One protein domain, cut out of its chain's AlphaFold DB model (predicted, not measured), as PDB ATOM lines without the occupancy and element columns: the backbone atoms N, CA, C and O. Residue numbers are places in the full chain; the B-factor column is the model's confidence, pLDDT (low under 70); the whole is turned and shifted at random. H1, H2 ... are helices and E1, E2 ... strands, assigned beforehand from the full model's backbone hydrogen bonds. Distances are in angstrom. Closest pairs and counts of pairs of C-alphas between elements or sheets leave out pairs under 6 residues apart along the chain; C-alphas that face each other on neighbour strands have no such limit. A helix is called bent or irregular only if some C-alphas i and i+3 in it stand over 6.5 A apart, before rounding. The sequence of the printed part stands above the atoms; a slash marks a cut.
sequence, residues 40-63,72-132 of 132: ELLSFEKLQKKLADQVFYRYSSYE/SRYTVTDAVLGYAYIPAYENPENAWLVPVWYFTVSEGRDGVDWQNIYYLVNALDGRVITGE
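What this domain is: This is residues 40 to 63 and 72 to 132 of the 132 residues of an uncharacterized protein of Schaedlerella arabinosiphila (UniProt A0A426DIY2). A long, twisted sheet of bent strands, E1, E2 and E3 with the short E4 at one edge, has one helix, H1, packed over one face and no named helix on the other. The printed part has 85 residues with one named helix and four named strands, in the order H1, E1, E2, E3, E4. The sheet's order is E1, E2, E3, E4, antiparallel throughout, and the class is mixed, helices and strands. The whole is elongated, 48 by 25 by 18 A, and only just loose, close to compact, with a radius of gyration of the C-alphas of 14.4 A.

Where its parts are: E1, residues 72 to 87, spans 35.1 A and bends by 88 degrees at residue 81. E2, residues 95 to 109, spans 39.0 A and bends by 68 degrees at residue 98. E3, residues 112 to 122, spans 30.0 A and bends by 54 degrees at residue 115. E4, residues 128 to 131, ends with C-alpha 131 at (57.285, 84.240, 33.195). H1, residues 44 to 59, spans 23.0 A from C-alpha 44 at (53.598, 70.653, 21.569).

How they stand to each other: E1 to E4 form a meander, each strand the antiparallel neighbour of the one before, with three hairpins. Within hydrogen-bond range are N 80 and O 102, 2.9 A, between E1 and E2; N 103 and O 119, 2.9 A, between E2 and E3; and N 129 and O 120, 2.8 A, between E3 and E4. E1 and E4, the edge strands, are only just apart, 8.1 A at the closest. H1 is on the sheet, which gives two layers, a helix on one face of a sheet; the closest C-alphas of H1 and E3, those of Leu 51 and Val 121, are 7.6 A apart. In H1 every O i to N i+4 pair is within hydrogen-bond range.

The domain as a whole: The C-alphas farthest apart, of Asn 91 and Asp 110, are 48.3 A apart. Residues 64 to 71 are not printed, and C-alphas 63 and 72 are 13.0 A apart across the cut. Of the links that are printed whole, none is long. The mean pLDDT of the printed part is 88.5, and residues 130 to 132 are under 70.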
ATOM      1  N   GLU A  40      43.114  65.913  27.451       93.19
ATOM      2  CA  GLU A  40      43.963  66.152  26.293       93.19
ATOM      3  C   GLU A  40      44.778  67.437  26.489       93.19
ATOM      4  O   GLU A  40      44.233  68.509  26.763       93.19
ATOM      5  N   LEU A  41      46.098  67.318  26.357       95.25
ATOM      6  CA  LEU A  41      47.003  68.461  26.396       95.25
ATOM      7  C   LEU A  41      47.041  69.140  25.026       95.25
ATOM      8  O   LEU A  41      46.870  68.500  23.987       95.25
ATOM      9  N   LEU A  42      47.353  70.435  25.004       96.12
ATOM     10  CA  LEU A  42      47.693  71.101  23.757       96.12
ATOM     11  C   LEU A  42      48.860  70.397  23.070       96.12
ATOM     12  O   LEU A  42      49.821  69.963  23.708       96.12
ATOM     13  N   SER A  43      48.802  70.355  21.738       95.75
ATOM     14  CA  SER A  43      49.928  69.865  20.954       95.75
ATOM     15  C   SER A  43      51.179  70.687  21.252       95.75
ATOM     16  O   SER A  43      51.127  71.910  21.427       95.75
ATOM     17  N   PHE A  44      52.324  70.011  21.265       91.75
ATOM     18  CA  PHE A  44      53.598  70.653  21.569       91.75
ATOM     19  C   PHE A  44      53.911  71.815  20.613       91.75
ATOM     20  O   PHE A  44      54.365  72.864  21.048       91.75
ATOM     21  N   GLU A  45      53.549  71.693  19.333       94.25
ATOM     22  CA  GLU A  45      53.676  72.774  18.345       94.25
ATOM     23  C   GLU A  45      52.891  74.040  18.742       94.25
ATOM     24  O   GLU A  45      53.400  75.160  18.656       94.25
ATOM     25  N   LYS A  46      51.653  73.883  19.238       95.00
ATOM     26  CA  LYS A  46      50.858  75.020  19.725       95.00
ATOM     27  C   LYS A  46      51.515  75.662  20.943       95.00
ATOM     28  O   LYS A  46      51.519  76.887  21.041       95.00
ATOM     29  N   LEU A  47      52.078  74.858  21.843       93.62
ATOM     30  CA  LEU A  47      52.797  75.347  23.022       93.62
ATOM     31  C   LEU A  47      54.072  76.108  22.638       93.62
ATOM     32  O   LEU A  47      54.301  77.193  23.166       93.62
ATOM     33  N   GLN A  48      54.843  75.616  21.665       91.50
ATOM     34  CA  GLN A  48      56.014  76.319  21.132       91.50
ATOM     35  C   GLN A  48      55.636  77.683  20.547       91.50
ATOM     36  O   GLN A  48      56.303  78.678  20.824       91.50
ATOM     37  N   LYS A  49      54.529  77.758  19.794       93.12
ATOM     38  CA  LYS A  49      54.024  79.033  19.271       93.12
ATOM     39  C   LYS A  49      53.623  79.992  20.394       93.12
ATOM     40  O   LYS A  49      53.989  81.160  20.352       93.12
ATOM     41  N   LYS A  50      52.918  79.497  21.417       91.94
ATOM     42  CA  LYS A  50      52.546  80.299  22.594       91.94
ATOM     43  C   LYS A  50      53.769  80.824  23.338       91.94
ATOM     44  O   LYS A  50      53.774  81.988  23.720       91.94
ATOM     45  N   LEU A  51      54.804  80.004  23.510       92.81
ATOM     46  CA  LEU A  51      56.067  80.428  24.110       92.81
ATOM     47  C   LEU A  51      56.744  81.523  23.273       92.81
ATOM     48  O   LEU A  51      57.158  82.538  23.823       92.81
ATOM     49  N   ALA A  52      56.812  81.348  21.951       91.38
ATOM     50  CA  ALA A  52      57.402  82.337  21.050       91.38
ATOM     51  C   ALA A  52      56.668  83.687  21.110       91.38
ATOM     52  O   ALA A  52      57.321  84.724  21.216       91.38
ATOM     53  N   ASP A  53      55.330  83.675  21.125       91.06
ATOM     54  CA  ASP A  53      54.517  84.887  21.296       91.06
ATOM     55  C   ASP A  53      54.877  85.609  22.609       91.06
ATOM     56  O   ASP A  53      54.965  86.830  22.651       91.06
ATOM     57  N   GLN A  54      55.119  84.862  23.687       88.81
ATOM     58  CA  GLN A  54      55.402  85.416  25.017       88.81
ATOM     59  C   GLN A  54      56.801  86.008  25.124       88.81
ATOM     60  O   GLN A  54      56.956  87.109  25.653       88.81
ATOM     61  N   VAL A  55      57.798  85.323  24.556       89.31
ATOM     62  CA  VAL A  55      59.141  85.886  24.382       89.31
ATOM     63  C   VAL A  55      59.037  87.179  23.573       89.31
ATOM     64  O   VAL A  55      59.530  88.211  24.012       89.31
ATOM     65  N   PHE A  56      58.315  87.174  22.449       88.31
ATOM     66  CA  PHE A  56      58.118  88.376  21.639       88.31
ATOM     67  C   PHE A  56      57.458  89.517  22.428       88.31
ATOM     68  O   PHE A  56      57.978  90.631  22.432       88.31
ATOM     69  N   TYR A  57      56.356  89.262  23.140       86.50
ATOM     70  CA  TYR A  57      55.661  90.301  23.905       86.50
ATOM     71  C   TYR A  57      56.540  90.925  24.985       86.50
ATOM     72  O   TYR A  57      56.513  92.148  25.133       86.50
ATOM     73  N   ARG A  58      57.360  90.126  25.682       84.31
ATOM     74  CA  ARG A  58      58.306  90.628  26.688       84.31
ATOM     75  C   ARG A  58      59.229  91.698  26.111       84.31
ATOM     76  O   ARG A  58      59.470  92.705  26.773       84.31
ATOM     77  N   TYR A  59      59.693  91.504  24.876       81.81
ATOM     78  CA  TYR A  59      60.646  92.415  24.247       81.81
ATOM     79  C   TYR A  59      60.027  93.446  23.302       81.81
ATOM     80  O   TYR A  59      60.690  94.416  22.956       81.81
ATOM     81  N   SER A  60      58.747  93.303  22.954       80.44
ATOM     82  CA  SER A  60      58.038  94.205  22.033       80.44
ATOM     83  C   SER A  60      57.956  95.666  22.499       80.44
ATOM     84  O   SER A  60      57.666  96.544  21.694       80.44
ATOM     85  N   SER A  61      58.211  95.930  23.786       75.94
ATOM     86  CA  SER A  61      58.249  97.284  24.355       75.94
ATOM     87  C   SER A  61      59.622  97.964  24.277       75.94
ATOM     88  O   SER A  61      59.705  99.169  24.508       75.94
ATOM     89  N   TYR A  62      60.691  97.226  23.955       77.38
ATOM     90  CA  TYR A  62      62.016  97.811  23.763       77.38
ATOM     91  C   TYR A  62      62.163  98.269  22.314       77.38
ATOM     92  O   TYR A  62      62.127  97.463  21.387       77.38
ATOM     93  N   GLU A  63      62.345  99.571  22.116       76.25
ATOM     94  CA  GLU A  63      62.720 100.107  20.811       76.25
ATOM     95  C   GLU A  63      64.188  99.765  20.527       76.25
ATOM     96  O   GLU A  63      65.071 100.063  21.333       76.25
ATOM     97  N   SER A  72      69.913  89.703  19.233       86.56
ATOM     98  CA  SER A  72      69.341  88.950  20.350       86.56
ATOM     99  C   SER A  72      68.953  87.542  19.896       86.56
ATOM    100  O   SER A  72      68.320  87.354  18.855       86.56
ATOM    101  N   ARG A  73      69.323  86.537  20.688       89.81
ATOM    102  CA  ARG A  73      69.010  85.124  20.463       89.81
ATOM    103  C   ARG A  73      68.266  84.574  21.669       89.81
ATOM    104  O   ARG A  73      68.697  84.757  22.800       89.81
ATOM    105  N   TYR A  74      67.209  83.816  21.407       91.56
ATOM    106  CA  TYR A  74      66.431  83.117  22.424       91.56
ATOM    107  C   TYR A  74      66.412  81.636  22.073       91.56
ATOM    108  O   TYR A  74      65.924  81.256  21.011       91.56
ATOM    109  N   THR A  75      66.995  80.800  22.928       94.06
ATOM    110  CA  THR A  75      67.099  79.355  22.688       94.06
ATOM    111  C   THR A  75      66.389  78.607  23.799       94.06
ATOM    112  O   THR A  75      66.770  78.731  24.956       94.06
ATOM    113  N   VAL A  76      65.380  77.807  23.456       94.06
ATOM    114  CA  VAL A  76      64.778  76.873  24.415       94.06
ATOM    115  C   VAL A  76      65.807  75.783  24.706       94.06
ATOM    116  O   VAL A  76      66.196  75.050  23.798       94.06
ATOM    117  N   THR A  77      66.286  75.714  25.943       95.75
ATOM    118  CA  THR A  77      67.319  74.758  26.370       95.75
ATOM    119  C   THR A  77      66.734  73.547  27.075       95.75
ATOM    120  O   THR A  77      67.357  72.489  27.054       95.75
ATOM    121  N   ASP A  78      65.545  73.687  27.661       96.50
ATOM    122  CA  ASP A  78      64.873  72.611  28.380       96.50
ATOM    123  C   ASP A  78      63.347  72.774  28.340       96.50
ATOM    124  O   ASP A  78      62.832  73.897  28.258       96.50
ATOM    125  N   ALA A  79      62.632  71.648  28.377       95.50
ATOM    126  CA  ALA A  79      61.173  71.588  28.389       95.50
ATOM    127  C   ALA A  79      60.704  70.378  29.212       95.50
ATOM    128  O   ALA A  79      60.851  69.235  28.776       95.50
ATOM    129  N   VAL A  80      60.101  70.627  30.375       96.00
ATOM    130  CA  VAL A  80      59.640  69.576  31.296       96.00
ATOM    131  C   VAL A  80      58.136  69.680  31.494       96.00
ATOM    132  O   VAL A  80      57.618  70.752  31.793       96.00
ATOM    133  N   LEU A  81      57.425  68.562  31.352       94.50
ATOM    134  CA  LEU A  81      56.021  68.464  31.744       94.50
ATOM    135  C   LEU A  81      55.940  68.168  33.246       94.50
ATOM    136  O   LEU A  81      56.557  67.220  33.728       94.50
ATOM    137  N   GLY A  82      55.155  68.952  33.975       92.50
ATOM    138  CA  GLY A  82      54.905  68.739  35.397       92.50
ATOM    139  C   GLY A  82      53.583  69.358  35.828       92.50
ATOM    140  O   GLY A  82      52.669  69.499  35.015       92.50
ATOM    141  N   TYR A  83      53.485  69.738  37.099       89.44
ATOM    142  CA  TYR A  83      52.267  70.302  37.671       89.44
ATOM    143  C   TYR A  83      52.540  71.569  38.470       89.44
ATOM    144  O   TYR A  83      53.491  71.621  39.245       89.44
ATOM    145  N   ALA A  84      51.651  72.550  38.339       87.56
ATOM    146  CA  ALA A  84      51.667  73.762  39.147       87.56
ATOM    147  C   ALA A  84      50.330  73.977  39.858       87.56
ATOM    148  O   ALA A  84      49.273  73.569  39.371       87.56
ATOM    149  N   TYR A  85      50.391  74.675  40.990       86.12
ATOM    150  CA  TYR A  85      49.214  75.145  41.704       86.12
ATOM    151  C   TYR A  85      48.719  76.470  41.119       86.12
ATOM    152  O   TYR A  85      49.485  77.429  41.003       86.12
ATOM    153  N   ILE A  86      47.427  76.552  40.805       84.50
ATOM    154  CA  ILE A  86      46.736  77.817  40.510       84.50
ATOM    155  C   ILE A  86      45.535  77.990  41.455       84.50
ATOM    156  O   ILE A  86      44.969  76.987  41.892       84.50
ATOM    157  N   PRO A  87      45.115  79.222  41.798       82.44
ATOM    158  CA  PRO A  87      43.993  79.444  42.711       82.44
ATOM    159  C   PRO A  87      42.720  78.759  42.242       82.44
ATOM    160  O   PRO A  87      42.368  78.860  41.061       82.44
ATOM    161  N   ALA A  88      41.997  78.120  43.164       84.69
ATOM    162  CA  ALA A  88      40.708  77.566  42.813       84.69
ATOM    163  C   ALA A  88      39.627  78.638  42.662       84.69
ATOM    164  O   ALA A  88      39.296  79.367  43.596       84.69
ATOM    165  N   TYR A  89      39.084  78.740  41.443       80.94
ATOM    166  CA  TYR A  89      37.955  79.612  41.138       80.94
ATOM    167  C   TYR A  89      36.801  79.357  42.117       80.94
ATOM    168  O   TYR A  89      36.406  78.209  42.319       80.94
ATOM    169  N   GLU A  90      36.309  80.431  42.740       83.62
ATOM    170  CA  GLU A  90      35.242  80.424  43.757       83.62
ATOM    171  C   GLU A  90      35.513  79.572  45.014       83.62
ATOM    172  O   GLU A  90      34.635  79.444  45.864       83.62
ATOM    173  N   ASN A  91      36.726  79.038  45.193       83.00
ATOM    174  CA  ASN A  91      37.095  78.268  46.376       83.00
ATOM    175  C   ASN A  91      38.528  78.595  46.833       83.00
ATOM    176  O   ASN A  91      39.454  77.832  46.567       83.00
ATOM    177  N   PRO A  92      38.734  79.731  47.519       78.81
ATOM    178  CA  PRO A  92      40.066  80.225  47.865       78.81
ATOM    179  C   PRO A  92      40.805  79.368  48.904       78.81
ATOM    180  O   PRO A  92      41.986  79.613  49.124       78.81
ATOM    181  N   GLU A  93      40.139  78.390  49.531       82.75
ATOM    182  CA  GLU A  93      40.745  77.411  50.448       82.75
ATOM    183  C   GLU A  93      41.391  76.227  49.712       82.75
ATOM    184  O   GLU A  93      42.076  75.421  50.333       82.75
ATOM    185  N   ASN A  94      41.239  76.154  48.385       86.50
ATOM    186  CA  ASN A  94      41.832  75.124  47.542       86.50
ATOM    187  C   ASN A  94      42.725  75.711  46.437       86.50
ATOM    188  O   ASN A  94      42.564  76.850  45.985       86.50
ATOM    189  N   ALA A  95      43.624  74.871  45.928       86.81
ATOM    190  CA  ALA A  95      44.344  75.099  44.683       86.81
ATOM    191  C   ALA A  95      43.968  74.034  43.649       86.81
ATOM    192  O   ALA A  95      43.735  72.874  43.983       86.81
ATOM    193  N   TRP A  96      43.953  74.419  42.376       87.75
ATOM    194  CA  TRP A  96      43.978  73.463  41.278       87.75
ATOM    195  C   TRP A  96      45.406  73.009  41.033       87.75
ATOM    196  O   TRP A  96      46.289  73.844  40.834       87.75
ATOM    197  N   LEU A  97      45.606  71.698  40.964       89.06
ATOM    198  CA  LEU A  97      46.806  71.103  40.398       89.06
ATOM    199  C   LEU A  97      46.595  70.958  38.885       89.06
ATOM    200  O   LEU A  97      45.761  70.165  38.449       89.06
ATOM    201  N   VAL A  98      47.302  71.754  38.082       90.56
ATOM    202  CA  VAL A  98      47.157  71.755  36.614       90.56
ATOM    203  C   VAL A  98      48.441  71.300  35.930       90.56
ATOM    204  O   VAL A  98      49.525  71.644  36.408       90.56
ATOM    205  N   PRO A  99      48.357  70.549  34.814       93.69
ATOM    206  CA  PRO A  99      49.539  70.182  34.051       93.69
ATOM    207  C   PRO A  99      50.127  71.423  33.373       93.69
ATOM    208  O   PRO A  99      49.407  72.232  32.779       93.69
ATOM    209  N   VAL A 100      51.445  71.572  33.442       93.88
ATOM    210  CA  VAL A 100      52.172  72.709  32.869       93.88
ATOM    211  C   VAL A 100      53.451  72.253  32.188       93.88
ATOM    212  O   VAL A 100      54.066  71.266  32.586       93.88
ATOM    213  N   TRP A 101      53.876  73.014  31.187       95.81
ATOM    214  CA  TRP A 101      55.217  72.924  30.630       95.81
ATOM    215  C   TRP A 101      56.114  73.987  31.256       95.81
ATOM    216  O   TRP A 101      55.814  75.181  31.190       95.81
ATOM    217  N   TYR A 102      57.218  73.530  31.840       94.75
ATOM    218  CA  TYR A 102      58.328  74.338  32.319       94.75
ATOM    219  C   TYR A 102      59.338  74.478  31.189       94.75
ATOM    220  O   TYR A 102      60.001  73.505  30.831       94.75
ATOM    221  N   PHE A 103      59.449  75.674  30.620       95.44
ATOM    222  CA  PHE A 103      60.458  75.976  29.616       95.44
ATOM    223  C   PHE A 103      61.596  76.778  30.232       95.44
ATOM    224  O   PHE A 103      61.357  77.794  30.888       95.44
ATOM    225  N   THR A 104      62.825  76.359  29.944       95.44
ATOM    226  CA  THR A 104      64.014  77.188  30.156       95.44
ATOM    227  C   THR A 104      64.419  77.795  28.822       95.44
ATOM    228  O   THR A 104      64.624  77.078  27.841       95.44
ATOM    229  N   VAL A 105      64.524  79.122  28.770       93.94
ATOM    230  CA  VAL A 105      64.955  79.869  27.586       93.94
ATOM    231  C   VAL A 105      66.254  80.592  27.913       93.94
ATOM    232  O   VAL A 105      66.263  81.508  28.728       93.94
ATOM    233  N   SER A 106      67.346  80.193  27.263       94.81
ATOM    234  CA  SER A 106      68.612  80.924  27.306       94.81
ATOM    235  C   SER A 106      68.505  82.164  26.425       94.81
ATOM    236  O   SER A 106      68.209  82.065  25.226       94.81
ATOM    237  N   GLU A 107      68.724  83.328  27.028       92.56
ATOM    238  CA  GLU A 107      68.869  84.592  26.322       92.56
ATOM    239  C   GLU A 107      70.350  84.839  26.017       92.56
ATOM    240  O   GLU A 107      71.221  84.697  26.881       92.56
ATOM    241  N   GLY A 108      70.616  85.238  24.773       91.56
ATOM    242  CA  GLY A 108      71.935  85.518  24.221       91.56
ATOM    243  C   GLY A 108      71.972  86.845  23.464       91.56
ATOM    244  O   GLY A 108      70.967  87.240  22.873       91.56
ATOM    245  N   ARG A 109      73.119  87.528  23.452       88.69
ATOM    246  CA  ARG A 109      73.396  88.680  22.577       88.69
ATOM    247  C   ARG A 109      74.785  88.552  21.977       88.69
ATOM    248  O   ARG A 109      75.720  88.179  22.679       88.69
ATOM    249  N   ASP A 110      74.899  88.808  20.677       86.81
ATOM    250  CA  ASP A 110      76.170  88.788  19.936       86.81
ATOM    251  C   ASP A 110      77.006  87.510  20.179       86.81
ATOM    252  O   ASP A 110      78.232  87.526  20.266       86.81
ATOM    253  N   GLY A 111      76.312  86.370  20.299       83.31
ATOM    254  CA  GLY A 111      76.915  85.049  20.506       83.31
ATOM    255  C   GLY A 111      77.241  84.685  21.960       83.31
ATOM    256  O   GLY A 111      77.777  83.601  22.185       83.31
ATOM    257  N   VAL A 112      76.909  85.533  22.936       88.38
ATOM    258  CA  VAL A 112      77.145  85.288  24.367       88.38
ATOM    259  C   VAL A 112      75.823  85.107  25.106       88.38
ATOM    260  O   VAL A 112      74.952  85.972  25.037       88.38
ATOM    261  N   ASP A 113      75.692  84.000  25.838       91.81
ATOM    262  CA  ASP A 113      74.549  83.724  26.718       91.81
ATOM    263  C   ASP A 113      74.746  84.417  28.073       91.81
ATOM    264  O   ASP A 113      75.844  84.401  28.630       91.81
ATOM    265  N   TRP A 114      73.695  85.048  28.593       88.38
ATOM    266  CA  TRP A 114      73.791  85.966  29.739       88.38
ATOM    267  C   TRP A 114      72.773  85.668  30.836       88.38
ATOM    268  O   TRP A 114      73.078  85.907  32.003       88.38
ATOM    269  N   GLN A 115      71.611  85.098  30.507       91.81
ATOM    270  CA  GLN A 115      70.651  84.641  31.511       91.81
ATOM    271  C   GLN A 115      69.734  83.532  30.993       91.81
ATOM    272  O   GLN A 115      69.530  83.385  29.789       91.81
ATOM    273  N   ASN A 116      69.148  82.789  31.932       93.69
ATOM    274  CA  ASN A 116      68.031  81.890  31.671       93.69
ATOM    275  C   ASN A 116      66.739  82.547  32.152       93.69
ATOM    276  O   ASN A 116      66.693  83.088  33.253       93.69
ATOM    277  N   ILE A 117      65.702  82.451  31.329       91.81
ATOM    278  CA  ILE A 117      64.349  82.918  31.618       91.81
ATOM    279  C   ILE A 117      63.451  81.693  31.719       91.81
ATOM    280  O   ILE A 117      63.540  80.784  30.884       91.81
ATOM    281  N   TYR A 118      62.580  81.674  32.723       92.25
ATOM    282  CA  TYR A 118      61.725  80.527  32.999       92.25
ATOM    283  C   TYR A 118      60.275  80.856  32.666       92.25
ATOM    284  O   TYR A 118      59.715  81.831  33.164       92.25
ATOM    285  N   TYR A 119      59.649  80.018  31.840       92.31
ATOM    286  CA  TYR A 119      58.238  80.150  31.483       92.31
ATOM    287  C   TYR A 119      57.458  78.932  31.971       92.31
ATOM    288  O   TYR A 119      57.757  77.801  31.582       92.31
ATOM    289  N   LEU A 120      56.418  79.171  32.771       92.19
ATOM    290  CA  LEU A 120      55.388  78.180  33.077       92.19
ATOM    291  C   LEU A 120      54.198  78.406  32.155       92.19
ATOM    292  O   LEU A 120      53.500  79.417  32.263       92.19
ATOM    293  N   VAL A 121      53.932  77.443  31.279       93.38
ATOM    294  CA  VAL A 121      52.811  77.488  30.338       93.38
ATOM    295  C   VAL A 121      51.807  76.405  30.707       93.38
ATOM    296  O   VAL A 121      52.152  75.226  30.761       93.38
ATOM    297  N   ASN A 122      50.553  76.786  30.941       93.25
ATOM    298  CA  ASN A 122      49.464  75.844  31.173       93.25
ATOM    299  C   ASN A 122      49.327  74.899  29.968       93.25
ATOM    300  O   ASN A 122      49.147  75.348  28.834       93.25
ATOM    301  N   ALA A 123      49.419  73.591  30.205       95.00
ATOM    302  CA  ALA A 123      49.417  72.598  29.136       95.00
ATOM    303  C   ALA A 123      48.028  72.398  28.499       95.00
ATOM    304  O   ALA A 123      47.944  71.835  27.410       95.00
ATOM    305  N   LEU A 124      46.955  72.862  29.147       93.25
ATOM    306  CA  LEU A 124      45.571  72.725  28.679       93.25
ATOM    307  C   LEU A 124      45.160  73.842  27.713       93.25
ATOM    308  O   LEU A 124      44.453  73.588  26.741       93.25
ATOM    309  N   ASP A 125      45.586  75.081  27.969       90.94
ATOM    310  CA  ASP A 125      45.132  76.258  27.209       90.94
ATOM    311  C   ASP A 125      46.264  77.166  26.693       90.94
ATOM    312  O   ASP A 125      46.025  78.083  25.898       90.94
ATOM    313  N   GLY A 126      47.513  76.881  27.069       89.25
ATOM    314  CA  GLY A 126      48.692  77.589  26.586       89.25
ATOM    315  C   GLY A 126      48.864  78.976  27.200       89.25
ATOM    316  O   GLY A 126      49.631  79.781  26.665       89.25
ATOM    317  N   ARG A 127      48.135  79.300  28.275       87.56
ATOM    318  CA  ARG A 127      48.322  80.551  29.016       87.56
ATOM    319  C   ARG A 127      49.592  80.482  29.853       87.56
ATOM    320  O   ARG A 127      49.858  79.477  30.507       87.56
ATOM    321  N   VAL A 128      50.355  81.571  29.865       83.56
ATOM    322  CA  VAL A 128      51.490  81.713  30.781       83.56
ATOM    323  C   VAL A 128      50.959  81.930  32.190       83.56
ATOM    324  O   VAL A 128      50.162  82.838  32.420       83.56
ATOM    325  N   ILE A 129      51.385  81.072  33.112       76.62
ATOM    326  CA  ILE A 129      51.067  81.166  34.539       76.62
ATOM    327  C   ILE A 129      52.081  82.088  35.220       76.62
ATOM    328  O   ILE A 129      51.689  83.009  35.930       76.62
ATOM    329  N   THR A 130      53.372  81.892  34.945       68.88
ATOM    330  CA  THR A 130      54.448  82.817  35.323       68.88
ATOM    331  C   THR A 130      55.496  82.878  34.212       68.88
ATOM    332  O   THR A 130      55.718  81.900  33.494       68.88
ATOM    333  N   GLY A 131      56.127  84.039  34.059       55.41
ATOM    334  CA  GLY A 131      57.285  84.240  33.195       55.41
ATOM    335  C   GLY A 131      58.204  85.236  33.881       55.41
ATOM    336  O   GLY A 131      57.943  86.437  33.809       55.41
ATOM    337  N   GLU A 132      59.208  84.741  34.601       45.06
ATOM    338  CA  GLU A 132      60.211  85.575  35.281       45.06
ATOM    339  C   GLU A 132      61.536  85.511  34.523       45.06
ATOM    340  O   GLU A 132      62.053  84.394  34.290       45.06
TER     341      GLU A 132